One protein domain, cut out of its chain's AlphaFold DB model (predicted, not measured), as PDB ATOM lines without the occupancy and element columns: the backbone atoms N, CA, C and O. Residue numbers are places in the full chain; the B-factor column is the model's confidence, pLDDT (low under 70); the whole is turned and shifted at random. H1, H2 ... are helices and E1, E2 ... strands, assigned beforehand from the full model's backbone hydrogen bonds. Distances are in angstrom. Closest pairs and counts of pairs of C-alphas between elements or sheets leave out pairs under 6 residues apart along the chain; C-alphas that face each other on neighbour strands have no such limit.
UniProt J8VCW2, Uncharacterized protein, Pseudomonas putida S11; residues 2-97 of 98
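What this domain is: This is residues 2 to 97 of the 98 residues of an uncharacterized protein of Pseudomonas putida S11 (UniProt J8VCW2). The domain is a long, twisted sheet of four antiparallel strands, largely bare of helices, with three short helices spread out at one end. H2 packs on the E3 side of that end, H1 leads into E1, and H3 lies well off the sheet, with residues 86 to 92 sticking out free. The printed part has 96 residues, with three named helices and four named strands in the order H1 E1 E2 E3 E4 H2 H3; the sheet runs E1 E2 E3 E4, and the class is mixed, helices and strands. The whole is loose, with a radius of gyration of the C-alphas of 16.5 A, and elongated, with spans of 52 by 29 by 19 A.

Where its parts are: H1, residues 2 to 12, begins with C-alpha 2 at (79.527, 31.852, 87.281) and is 15.6 A long. E1, residues 16 to 29, is 35.7 A long and bends by 52 degrees at residue 23. E2, residues 32 to 42, is 31.7 A long. E3, residues 51 to 62, is 32.5 A long and bends by 50 degrees at residue 59. E4, residues 66 to 73, is 19.3 A long, with C-alpha 73 at (85.871, 49.242, 78.895). H2, residues 75 to 82, is 10.9 A long. H3, residues 89 to 95, is 9.7 A long, with C-alpha 95 at (78.525, 20.260, 74.813).

How they stand to each other: The strands form a meander, each the antiparallel neighbour of the one before, with E1 and E4 as edge strands. In the hairpin E1 and E2, at 166 degrees between directions, N 19 and O 40 are 2.8 A apart, within hydrogen-bond range. In the hairpin E2 and E3, at 158 degrees, N 37 and O 56 are within range at 2.9 A. In the hairpin E3 and E4, at 146 degrees, N 59 and O 70 are within range at 2.8 A. H2 is on the sheet; its closest C-alphas to E3 are those of Leu 78 and Leu 54, 6.4 A apart. H1 and H3 are not on the sheet, and no helix touches another. Each O i to N i+4 pair is within hydrogen-bond range in H1 and H3; in H2 it is 3 of 4.

The domain as a whole: The two C-alphas farthest apart are those of Pro 30 and Gly 95, 52.7 A. The printed part has no cut and no long link; the links E2 to E3 and H2 to H3 are short, the others tight. The mean pLDDT of the printed part is 74.8, and it is under 70 in residues 2 to 15, 45 to 47 and 75 to 97 of this predicted model.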
ATOM      1  N   ARG A   2      78.285  32.390  86.674       55.75
ATOM      2  CA  ARG A   2      79.527  31.852  87.281       55.75
ATOM      3  C   ARG A   2      80.632  31.517  86.265       55.75
ATOM      4  O   ARG A   2      81.776  31.887  86.484       55.75
ATOM      5  N   ALA A   3      80.274  30.925  85.121       57.22
ATOM      6  CA  ALA A   3      81.224  30.596  84.051       57.22
ATOM      7  C   ALA A   3      81.939  31.832  83.474       57.22
ATOM      8  O   ALA A   3      83.140  31.785  83.240       57.22
ATOM      9  N   LEU A   4      81.223  32.953  83.320       54.09
ATOM     10  CA  LEU A   4      81.793  34.212  82.836       54.09
ATOM     11  C   LEU A   4      82.780  34.809  83.849       54.09
ATOM     12  O   LEU A   4      83.874  35.216  83.477       54.09
ATOM     13  N   ARG A   5      82.437  34.787  85.146       57.69
ATOM     14  CA  ARG A   5      83.358  35.203  86.218       57.69
ATOM     15  C   ARG A   5      84.617  34.339  86.264       57.69
ATOM     16  O   ARG A   5      85.707  34.887  86.350       57.69
ATOM     17  N   THR A   6      84.483  33.014  86.196       57.34
ATOM     18  CA  THR A   6      85.640  32.102  86.181       57.34
ATOM     19  C   THR A   6      86.501  32.309  84.939       57.34
ATOM     20  O   THR A   6      87.722  32.314  85.044       57.34
ATOM     21  N   TYR A   7      85.877  32.528  83.782       59.56
ATOM     22  CA  TYR A   7      86.579  32.842  82.547       59.56
ATOM     23  C   TYR A   7      87.389  34.139  82.675       59.56
ATOM     24  O   TYR A   7      88.590  34.116  82.427       59.56
ATOM     25  N   PHE A   8      86.782  35.233  83.152       62.50
ATOM     26  CA  PHE A   8      87.506  36.486  83.389       62.50
ATOM     27  C   PHE A   8      88.619  36.323  84.427       62.50
ATOM     28  O   PHE A   8      89.726  36.800  84.208       62.50
ATOM     29  N   ALA A   9      88.375  35.592  85.516       63.16
ATOM     30  CA  ALA A   9      89.408  35.313  86.511       63.16
ATOM     31  C   ALA A   9      90.613  34.581  85.893       63.16
ATOM     32  O   ALA A   9      91.754  34.944  86.156       63.16
ATOM     33  N   GLN A  10      90.376  33.592  85.026       61.50
ATOM     34  CA  GLN A  10      91.446  32.878  84.323       61.50
ATOM     35  C   GLN A  10      92.137  33.727  83.249       61.50
ATOM     36  O   GLN A  10      93.332  33.543  83.026       61.50
ATOM     37  N   LEU A  11      91.399  34.640  82.613       61.50
ATOM     38  CA  LEU A  11      91.893  35.580  81.607       61.50
ATOM     39  C   LEU A  11      92.872  36.598  82.209       61.50
ATOM     40  O   LEU A  11      93.882  36.918  81.591       61.50
ATOM     41  N   TYR A  12      92.608  37.058  83.433       58.41
ATOM     42  CA  TYR A  12      93.508  37.963  84.151       58.41
ATOM     43  C   TYR A  12      94.640  37.233  84.898       58.41
ATOM     44  O   TYR A  12      95.701  37.815  85.099       58.41
ATOM     45  N   ALA A  13      94.470  35.954  85.263       57.97
ATOM     46  CA  ALA A  13      95.438  35.204  86.078       57.97
ATOM     47  C   ALA A  13      96.788  34.894  85.397       57.97
ATOM     48  O   ALA A  13      97.722  34.503  86.087       57.97
ATOM     49  N   ASN A  14      96.911  35.040  84.072       60.94
ATOM     50  CA  ASN A  14      98.173  34.803  83.346       60.94
ATOM     51  C   ASN A  14      98.508  35.938  82.367       60.94
ATOM     52  O   ASN A  14      99.106  35.708  81.313       60.94
ATOM     53  N   ALA A  15      98.053  37.156  82.665       64.88
ATOM     54  CA  ALA A  15      98.448  38.329  81.903       64.88
ATOM     55  C   ALA A  15      99.878  38.738  82.297       64.88
ATOM     56  O   ALA A  15     100.180  38.955  83.469       64.88
ATOM     57  N   HIS A  16     100.755  38.835  81.303       70.88
ATOM     58  CA  HIS A  16     102.134  39.297  81.433       70.88
ATOM     59  C   HIS A  16     102.318  40.593  80.633       70.88
ATOM     60  O   HIS A  16     101.484  40.924  79.787       70.88
ATOM     61  N   ASP A  17     103.400  41.330  80.892       79.56
ATOM     62  CA  ASP A  17     103.691  42.616  80.236       79.56
ATOM     63  C   ASP A  17     102.528  43.627  80.324       79.56
ATOM     64  O   ASP A  17     102.259  44.359  79.372       79.56
ATOM     65  N   ILE A  18     101.828  43.663  81.465       83.56
ATOM     66  CA  ILE A  18     100.720  44.594  81.710       83.56
ATOM     67  C   ILE A  18     101.266  46.025  81.728       83.56
ATOM     68  O   ILE A  18     102.115  46.369  82.553       83.56
ATOM     69  N   ARG A  19     100.766  46.871  80.829       85.44
ATOM     70  CA  ARG A  19     101.137  48.284  80.711       85.44
ATOM     71  C   ARG A  19      99.892  49.133  80.550       85.44
ATOM     72  O   ARG A  19      99.050  48.844  79.706       85.44
ATOM     73  N   TYR A  20      99.810  50.209  81.321       86.38
ATOM     74  CA  TYR A  20      98.774  51.222  81.167       86.38
ATOM     75  C   TYR A  20      99.367  52.457  80.502       86.38
ATOM     76  O   TYR A  20     100.340  53.028  80.990       86.38
ATOM     77  N   ALA A  21      98.764  52.868  79.393       89.50
ATOM     78  CA  ALA A  21      99.017  54.149  78.758       89.50
ATOM     79  C   ALA A  21      97.812  55.058  79.013       89.50
ATOM     80  O   ALA A  21      96.737  54.845  78.451       89.50
ATOM     81  N   PHE A  22      97.981  56.055  79.877       91.25
ATOM     82  CA  PHE A  22      96.961  57.071  80.129       91.25
ATOM     83  C   PHE A  22      97.011  58.105  79.009       91.25
ATOM     84  O   PHE A  22      98.056  58.706  78.770       91.25
ATOM     85  N   SER A  23      95.904  58.278  78.292       89.69
ATOM     86  CA  SER A  23      95.850  59.184  77.144       89.69
ATOM     87  C   SER A  23      95.374  60.579  77.532       89.69
ATOM     88  O   SER A  23      95.763  61.550  76.892       89.69
ATOM     89  N   SER A  24      94.511  60.689  78.544       88.88
ATOM     90  CA  SER A  24      93.931  61.972  78.959       88.88
ATOM     91  C   SER A  24      93.167  61.862  80.271       88.88
ATOM     92  O   SER A  24      92.683  60.789  80.639       88.88
ATOM     93  N   ILE A  25      93.061  63.002  80.948       89.31
ATOM     94  CA  ILE A  25      92.237  63.214  82.133       89.31
ATOM     95  C   ILE A  25      91.328  64.393  81.823       89.31
ATOM     96  O   ILE A  25      91.814  65.465  81.473       89.31
ATOM     97  N   ASP A  26      90.029  64.178  81.960       92.19
ATOM     98  CA  ASP A  26      88.999  65.179  81.734       92.19
ATOM     99  C   ASP A  26      88.267  65.409  83.064       92.19
ATOM    100  O   ASP A  26      87.438  64.594  83.479       92.19
ATOM    101  N   GLU A  27      88.601  66.490  83.770       93.00
ATOM    102  CA  GLU A  27      87.852  66.910  84.959       93.00
ATOM    103  C   GLU A  27      86.540  67.559  84.510       93.00
ATOM    104  O   GLU A  27      86.531  68.563  83.801       93.00
ATOM    105  N   VAL A  28      85.417  66.946  84.884       92.50
ATOM    106  CA  VAL A  28      84.077  67.396  84.474       92.50
ATOM    107  C   VAL A  28      83.513  68.391  85.483       92.50
ATOM    108  O   VAL A  28      82.746  69.282  85.125       92.50
ATOM    109  N   MET A  29      83.903  68.251  86.749       93.50
ATOM    110  CA  MET A  29      83.613  69.186  87.831       93.50
ATOM    111  C   MET A  29      84.654  69.009  88.944       93.50
ATOM    112  O   MET A  29      85.280  67.952  88.990       93.50
ATOM    113  N   PRO A  30      84.812  69.982  89.860       95.19
ATOM    114  CA  PRO A  30      85.752  69.858  90.969       95.19
ATOM    115  C   PRO A  30      85.598  68.524  91.706       95.19
ATOM    116  O   PRO A  30      84.531  68.223  92.245       95.19
ATOM    117  N   GLY A  31      86.660  67.718  91.696       94.56
ATOM    118  CA  GLY A  31      86.672  66.418  92.368       94.56
ATOM    119  C   GLY A  31      85.991  65.281  91.600       94.56
ATOM    120  O   GLY A  31      85.759  64.226  92.188       94.56
ATOM    121  N   GLN A  32      85.640  65.450  90.320       96.12
ATOM    122  CA  GLN A  32      85.098  64.372  89.487       96.12
ATOM    123  C   GLN A  32      85.560  64.460  88.033       96.12
ATOM    124  O   GLN A  32      85.582  65.523  87.412       96.12
ATOM    125  N   GLY A  33      85.836  63.311  87.428       95.75
ATOM    126  CA  GLY A  33      86.379  63.296  86.080       95.75
ATOM    127  C   GLY A  33      86.551  61.915  85.492       95.75
ATOM    128  O   GLY A  33      86.343  60.894  86.149       95.75
ATOM    129  N   TYR A  34      86.943  61.912  84.226       94.81
ATOM    130  CA  TYR A  34      87.216  60.715  83.456       94.81
ATOM    131  C   TYR A  34      88.709  60.596  83.164       94.81
ATOM    132  O   TYR A  34      89.359  61.556  82.767       94.81
ATOM    133  N   LEU A  35      89.246  59.393  83.317       93.81
ATOM    134  CA  LEU A  35      90.608  59.030  82.952       93.81
ATOM    135  C   LEU A  35      90.543  58.057  81.781       93.81
ATOM    136  O   LEU A  35      90.094  56.926  81.946       93.81
ATOM    137  N   ARG A  36      90.988  58.473  80.598       93.50
ATOM    138  CA  ARG A  36      91.054  57.604  79.418       93.50
ATOM    139  C   ARG A  36      92.385  56.862  79.399       93.50
ATOM    140  O   ARG A  36      93.448  57.453  79.602       93.50
ATOM    141  N   TRP A  37      92.333  55.561  79.140       93.25
ATOM    142  CA  TRP A  37      93.507  54.699  79.172       93.25
ATOM    143  C   TRP A  37      93.464  53.610  78.106       93.25
ATOM    144  O   TRP A  37      92.417  53.224  77.590       93.25
ATOM    145  N   THR A  38      94.648  53.106  77.778       89.50
ATOM    146  CA  THR A  38      94.846  51.883  77.007       89.50
ATOM    147  C   THR A  38      95.636  50.895  77.852       89.50
ATOM    148  O   THR A  38      96.765  51.179  78.250       89.50
ATOM    149  N   LEU A  39      95.046  49.738  78.129       87.62
ATOM    150  CA  LEU A  39      95.699  48.608  78.770       87.62
ATOM    151  C   LEU A  39      96.299  47.715  77.685       87.62
ATOM    152  O   LEU A  39      95.589  47.209  76.822       87.62
ATOM    153  N   GLN A  40      97.600  47.490  77.750       86.44
ATOM    154  CA  GLN A  40      98.315  46.555  76.898       86.44
ATOM    155  C   GLN A  40      98.772  45.374  77.739       86.44
ATOM    156  O   GLN A  40      99.308  45.565  78.826       86.44
ATOM    157  N   PHE A  41      98.560  44.156  77.260       83.88
ATOM    158  CA  PHE A  41      99.019  42.955  77.952       83.88
ATOM    159  C   PHE A  41      99.222  41.808  76.968       83.88
ATOM    160  O   PHE A  41      98.724  41.827  75.844       83.88
ATOM    161  N   ARG A  42      99.947  40.781  77.393       79.81
ATOM    162  CA  ARG A  42     100.086  39.517  76.669       79.81
ATOM    163  C   ARG A  42      99.510  38.398  77.504       79.81
ATOM    164  O   ARG A  42      99.700  38.359  78.715       79.81
ATOM    165  N   HIS A  43      98.839  37.459  76.855       76.31
ATOM    166  CA  HIS A  43      98.323  36.281  77.532       76.31
ATOM    167  C   HIS A  43      98.581  35.043  76.666       76.31
ATOM    168  O   HIS A  43      98.144  35.011  75.519       76.31
ATOM    169  N   PRO A  44      99.235  33.987  77.179       70.56
ATOM    170  CA  PRO A  44      99.684  32.853  76.363       70.56
ATOM    171  C   PRO A  44      98.535  32.097  75.679       70.56
ATOM    172  O   PRO A  44      98.722  31.487  74.631       70.56
ATOM    173  N   ARG A  45      97.322  32.151  76.252       66.88
ATOM    174  CA  ARG A  45      96.119  31.500  75.693       66.88
ATOM    175  C   ARG A  45      95.251  32.407  74.810       66.88
ATOM    176  O   ARG A  45      94.253  31.930  74.280       66.88
ATOM    177  N   LEU A  46      95.588  33.691  74.671       67.56
ATOM    178  CA  LEU A  46      94.839  34.653  73.850       67.56
ATOM    179  C   LEU A  46      95.737  35.200  72.748       67.56
ATOM    180  O   LEU A  46      96.946  35.270  72.929       67.56
ATOM    181  N   ALA A  47      95.164  35.534  71.593       67.94
ATOM    182  CA  ALA A  47      95.872  36.076  70.433       67.94
ATOM    183  C   ALA A  47      97.173  35.323  70.070       67.94
ATOM    184  O   ALA A  47      98.114  35.912  69.549       67.94
ATOM    185  N   ARG A  48      97.261  34.018  70.381       71.69
ATOM    186  CA  ARG A  48      98.487  33.201  70.248       71.69
ATOM    187  C   ARG A  48      99.716  33.812  70.952       71.69
ATOM    188  O   ARG A  48     100.829  33.704  70.449       71.69
ATOM    189  N   GLY A  49      99.514  34.465  72.098       71.62
ATOM    190  CA  GLY A  49     100.570  35.128  72.865       71.62
ATOM    191  C   GLY A  49     100.966  36.516  72.350       71.62
ATOM    192  O   GLY A  49     101.901  37.106  72.891       71.62
ATOM    193  N   GLN A  50     100.284  37.056  71.333       77.00
ATOM    194  CA  GLN A  50     100.525  38.423  70.873       77.00
ATOM    195  C   GLN A  50     100.044  39.470  71.887       77.00
ATOM    196  O   GLN A  50      99.283  39.180  72.812       77.00
ATOM    197  N   GLN A  51     100.535  40.700  71.716       79.50
ATOM    198  CA  GLN A  51     100.122  41.837  72.529       79.50
ATOM    199  C   GLN A  51      98.680  42.221  72.199       79.50
ATOM    200  O   GLN A  51      98.344  42.460  71.045       79.50
ATOM    201  N   ILE A  52      97.858  42.305  73.236       80.06
ATOM    202  CA  ILE A  52      96.460  42.722  73.199       80.06
ATOM    203  C   ILE A  52      96.400  44.147  73.731       80.06
ATOM    204  O   ILE A  52      97.067  44.462  74.717       80.06
ATOM    205  N   SER A  53      95.610  45.001  73.081       81.44
ATOM    206  CA  SER A  53      95.339  46.366  73.539       81.44
ATOM    207  C   SER A  53      93.850  46.531  73.828       81.44
ATOM    208  O   SER A  53      93.014  46.182  73.002       81.44
ATOM    209  N   LEU A  54      93.531  47.063  75.001       82.94
ATOM    210  CA  LEU A  54      92.185  47.342  75.479       82.94
ATOM    211  C   LEU A  54      92.058  48.834  75.744       82.94
ATOM    212  O   LEU A  54      92.801  49.373  76.559       82.94
ATOM    213  N   GLN A  55      91.102  49.486  75.101       87.31
ATOM    214  CA  GLN A  55      90.766  50.870  75.410       87.31
ATOM    215  C   GLN A  55      89.667  50.926  76.469       87.31
ATOM    216  O   GLN A  55      88.726  50.126  76.454       87.31
ATOM    217  N   GLY A  56      89.787  51.884  77.380       89.56
ATOM    218  CA  GLY A  56      88.807  52.114  78.427       89.56
ATOM    219  C   GLY A  56      88.841  53.536  78.965       89.56
ATOM    220  O   GLY A  56      89.692  54.359  78.612       89.56
ATOM    221  N   CYS A  57      87.882  53.822  79.835       92.69
ATOM    222  CA  CYS A  57      87.853  55.020  80.644       92.69
ATOM    223  C   CYS A  57      87.429  54.694  82.076       92.69
ATOM    224  O   CYS A  57      86.572  53.848  82.322       92.69
ATOM    225  N   SER A  58      88.034  55.379  83.033       93.44
ATOM    226  CA  SER A  58      87.662  55.307  84.439       93.44
ATOM    227  C   SER A  58      86.919  56.574  84.814       93.44
ATOM    228  O   SER A  58      87.431  57.663  84.577       93.44
ATOM    229  N   TYR A  59      85.746  56.450  85.420       95.00
ATOM    230  CA  TYR A  59      85.115  57.554  86.131       95.00
ATOM    231  C   TYR A  59      85.626  57.574  87.573       95.00
ATOM    232  O   TYR A  59      85.642  56.542  88.254       95.00
ATOM    233  N   LEU A  60      86.068  58.746  88.016       95.88
ATOM    234  CA  LEU A  60      86.707  58.962  89.307       95.88
ATOM    235  C   LEU A  60      85.989  60.075  90.063       95.88
ATOM    236  O   LEU A  60      85.605  61.085  89.470       95.88
ATOM    237  N   GLN A  61      85.880  59.908  91.382       96.12
ATOM    238  CA  GLN A  61      85.553  60.993  92.307       96.12
ATOM    239  C   GLN A  61      86.636  61.079  93.386       96.12
ATOM    240  O   GLN A  61      87.049  60.061  93.958       96.12
ATOM    241  N   TRP A  62      87.119  62.290  93.654       94.62
ATOM    242  CA  TRP A  62      88.214  62.567  94.575       94.62
ATOM    243  C   TRP A  62      87.979  63.841  95.393       94.62
ATOM    244  O   TRP A  62      87.259  64.745  94.990       94.62
ATOM    245  N   HIS A  63      88.608  63.879  96.566       91.94
ATOM    246  CA  HIS A  63      88.893  65.110  97.307       91.94
ATOM    247  C   HIS A  63      90.422  65.173  97.446       91.94
ATOM    248  O   HIS A  63      91.108  65.375  96.450       91.94
ATOM    249  N   ASP A  64      90.978  64.818  98.609       91.44
ATOM    250  CA  ASP A  64      92.429  64.607  98.774       91.44
ATOM    251  C   ASP A  64      92.904  63.266  98.193       91.44
ATOM    252  O   ASP A  64      94.078  63.069  97.876       91.44
ATOM    253  N   ARG A  65      91.982  62.299  98.101       92.19
ATOM    254  CA  ARG A  65      92.197  60.956  97.554       92.19
ATOM    255  C   ARG A  65      90.976  60.521  96.753       92.19
ATOM    256  O   ARG A  65      89.857  60.978  97.010       92.19
ATOM    257  N   VAL A  66      91.196  59.613  95.805       92.38
ATOM    258  CA  VAL A  66      90.116  58.939  95.077       92.38
ATOM    259  C   VAL A  66      89.314  58.097  96.068       92.38
ATOM    260  O   VAL A  66      89.878  57.247  96.755       92.38
ATOM    261  N   HIS A  67      88.010  58.347  96.150       93.88
ATOM    262  CA  HIS A  67      87.081  57.602  97.010       93.88
ATOM    263  C   HIS A  67      86.040  56.815  96.205       93.88
ATOM    264  O   HIS A  67      85.416  55.905  96.743       93.88
ATOM    265  N   PHE A  68      85.886  57.124  94.916       93.38
ATOM    266  CA  PHE A  68      85.072  56.353  93.987       93.38
ATOM    267  C   PHE A  68      85.839  56.109  92.690       93.38
ATOM    268  O   PHE A  68      86.447  57.027  92.137       93.38
ATOM    269  N   HIS A  69      85.776  54.871  92.202       92.69
ATOM    270  CA  HIS A  69      86.406  54.450  90.958       92.69
ATOM    271  C   HIS A  69      85.527  53.414  90.256       92.69
ATOM    272  O   HIS A  69      85.217  52.365  90.821       92.69
ATOM    273  N   GLN A  70      85.118  53.722  89.026       91.75
ATOM    274  CA  GLN A  70      84.366  52.822  88.156       91.75
ATOM    275  C   GLN A  70      85.030  52.764  86.784       91.75
ATOM    276  O   GLN A  70      85.173  53.787  86.119       91.75
ATOM    277  N   ASP A  71      85.381  51.562  86.336       89.19
ATOM    278  CA  ASP A  71      85.942  51.344  85.005       89.19
ATOM    279  C   ASP A  71      84.858  50.993  83.985       89.19
ATOM    280  O   ASP A  71      83.999  50.142  84.236       89.19
ATOM    281  N   TYR A  72      84.951  51.629  82.820       86.38
ATOM    282  CA  TYR A  72      84.198  51.338  81.610       86.38
ATOM    283  C   TYR A  72      85.187  50.936  80.518       86.38
ATOM    284  O   TYR A  72      86.070  51.699  80.136       86.38
ATOM    285  N   PHE A  73      85.054  49.725  80.001       82.06
ATOM    286  CA  PHE A  73      85.871  49.242  78.895       82.06
ATOM    287  C   PHE A  73      85.049  48.286  78.045       82.06
ATOM    288  O   PHE A  73      84.153  47.599  78.546       82.06
ATOM    289  N   ASP A  74      85.360  48.232  76.755       74.75
ATOM    290  CA  ASP A  74      84.682  47.317  75.850       74.75
ATOM    291  C   ASP A  74      85.279  45.907  75.978       74.75
ATOM    292  O   ASP A  74      86.252  45.526  75.322       74.75
ATOM    293  N   ALA A  75      84.679  45.112  76.864       65.25
ATOM    294  CA  ALA A  75      85.017  43.702  77.012       65.25
ATOM    295  C   ALA A  75      84.674  42.887  75.754       65.25
ATOM    296  O   ALA A  75      85.283  41.844  75.531       65.25
ATOM    297  N   ALA A  76      83.715  43.326  74.934       57.94
ATOM    298  CA  ALA A  76      83.348  42.625  73.713       57.94
ATOM    299  C   ALA A  76      84.440  42.793  72.649       57.94
ATOM    300  O   ALA A  76      84.861  41.786  72.086       57.94
ATOM    301  N   ALA A  77      84.979  43.998  72.447       57.09
ATOM    302  CA  ALA A  77      86.125  44.225  71.557       57.09
ATOM    303  C   ALA A  77      87.330  43.336  71.931       57.09
ATOM    304  O   ALA A  77      87.941  42.695  71.072       57.09
ATOM    305  N   LEU A  78      87.595  43.180  73.234       58.56
ATOM    306  CA  LEU A  78      88.639  42.285  73.745       58.56
ATOM    307  C   LEU A  78      88.372  40.799  73.439       58.56
ATOM    308  O   LEU A  78      89.302  40.041  73.161       58.56
ATOM    309  N   LEU A  79      87.106  40.373  73.482       55.69
ATOM    310  CA  LEU A  79      86.699  38.987  73.233       55.69
ATOM    311  C   LEU A  79      86.603  38.645  71.741       55.69
ATOM    312  O   LEU A  79      86.937  37.525  71.358       55.69
ATOM    313  N   TYR A  80      86.144  39.575  70.905       52.22
ATOM    314  CA  TYR A  80      85.931  39.333  69.478       52.22
ATOM    315  C   TYR A  80      87.234  39.340  68.680       52.22
ATOM    316  O   TYR A  80      87.422  38.467  67.834       52.22
ATOM    317  N   GLU A  81      88.143  40.278  68.951       53.66
ATOM    318  CA  GLU A  81      89.341  40.450  68.120       53.66
ATOM    319  C   GLU A  81      90.493  39.506  68.501       53.66
ATOM    320  O   GLU A  81      91.292  39.125  67.647       53.66
ATOM    321  N   HIS A  82      90.577  39.084  69.768       54.38
ATOM    322  CA  HIS A  82      91.790  38.453  70.307       54.38
ATOM    323  C   HIS A  82      91.574  37.059  70.910       54.38
ATOM    324  O   HIS A  82      92.538  36.420  71.340       54.38
ATOM    325  N   VAL A  83      90.349  36.524  70.915       53.34
ATOM    326  CA  VAL A  83      90.126  35.114  71.259       53.34
ATOM    327  C   VAL A  83      90.288  34.285  69.984       53.34
ATOM    328  O   VAL A  83      89.452  34.380  69.082       53.34
ATOM    329  N   PRO A  84      91.347  33.459  69.866       47.25
ATOM    330  CA  PRO A  84      91.539  32.634  68.687       47.25
ATOM    331  C   PRO A  84      90.368  31.655  68.599       47.25
ATOM    332  O   PRO A  84      90.243  30.733  69.399       47.25
ATOM    333  N   VAL A  85      89.513  31.861  67.600       51.69
ATOM    334  CA  VAL A  85      88.465  30.923  67.193       51.69
ATOM    335  C   VAL A  85      87.410  30.686  68.288       51.69
ATOM    336  O   VAL A  85      87.328  29.624  68.912       51.69
ATOM    337  N   MET A  86      86.458  31.618  68.384       50.94
ATOM    338  CA  MET A  86      85.122  31.430  68.987       50.94
ATOM    339  C   MET A  86      84.301  30.268  68.361       50.94
ATOM    340  O   MET A  86      83.104  30.158  68.579       50.94
ATOM    341  N   GLY A  87      84.906  29.360  67.591       51.09
ATOM    342  CA  GLY A  87      84.272  28.130  67.106       51.09
ATOM    343  C   GLY A  87      84.449  26.919  68.034       51.09
ATOM    344  O   GLY A  87      83.639  25.990  67.977       51.09
ATOM    345  N   GLY A  88      85.496  26.901  68.871       54.22
ATOM    346  CA  GLY A  88      85.826  25.769  69.752       54.22
ATOM    347  C   GLY A  88      85.251  25.911  71.161       54.22
ATOM    348  O   GLY A  88      84.592  25.003  71.660       54.22
ATOM    349  N   ALA A  89      85.424  27.083  71.776       53.34
ATOM    350  CA  ALA A  89      84.964  27.346  73.141       53.34
ATOM    351  C   ALA A  89      83.430  27.350  73.262       53.34
ATOM    352  O   ALA A  89      82.898  26.764  74.200       53.34
ATOM    353  N   ILE A  90      82.708  27.919  72.286       54.78
ATOM    354  CA  ILE A  90      81.233  27.865  72.228       54.78
ATOM    355  C   ILE A  90      80.745  26.422  72.043       54.78
ATOM    356  O   ILE A  90      79.750  26.028  72.643       54.78
ATOM    357  N   ARG A  91      81.455  25.613  71.247       53.50
ATOM    358  CA  ARG A  91      81.132  24.195  71.022       53.50
ATOM    359  C   ARG A  91      81.355  23.360  72.279       53.50
ATOM    360  O   ARG A  91      80.522  22.527  72.610       53.50
ATOM    361  N   TRP A  92      82.429  23.643  73.011       55.31
ATOM    362  CA  TRP A  92      82.713  23.026  74.304       55.31
ATOM    363  C   TRP A  92      81.715  23.457  75.392       55.31
ATOM    364  O   TRP A  92      81.264  22.624  76.174       55.31
ATOM    365  N   LEU A  93      81.297  24.729  75.404       54.69
ATOM    366  CA  LEU A  93      80.247  25.236  76.299       54.69
ATOM    367  C   LEU A  93      78.870  24.637  75.981       54.69
ATOM    368  O   LEU A  93      78.175  24.226  76.905       54.69
ATOM    369  N   LYS A  94      78.495  24.522  74.699       50.91
ATOM    370  CA  LYS A  94      77.248  23.859  74.277       50.91
ATOM    371  C   LYS A  94      77.248  22.363  74.606       50.91
ATOM    372  O   LYS A  94      76.218  21.847  75.012       50.91
ATOM    373  N   GLY A  95      78.394  21.687  74.498       50.88
ATOM    374  CA  GLY A  95      78.525  20.260  74.813       50.88
ATOM    375  C   GLY A  95      78.425  19.904  76.301       50.88
ATOM    376  O   GLY A  95      78.205  18.744  76.615       50.88
ATOM    377  N   ARG A  96      78.571  20.870  77.223       46.44
ATOM    378  CA  ARG A  96      78.379  20.653  78.676       46.44
ATOM    379  C   ARG A  96      76.993  21.066  79.183       46.44
ATOM    380  O   ARG A  96      76.758  21.009  80.386       46.44
ATOM    381  N   MET A  97      76.118  21.530  78.293       45.59
ATOM    382  CA  MET A  97      74.714  21.847  78.585       45.59
ATOM    383  C   MET A  97      73.740  20.824  77.975       45.59
ATOM    384  O   MET A  97      72.536  21.078  77.967       45.59
TER     385      MET A  97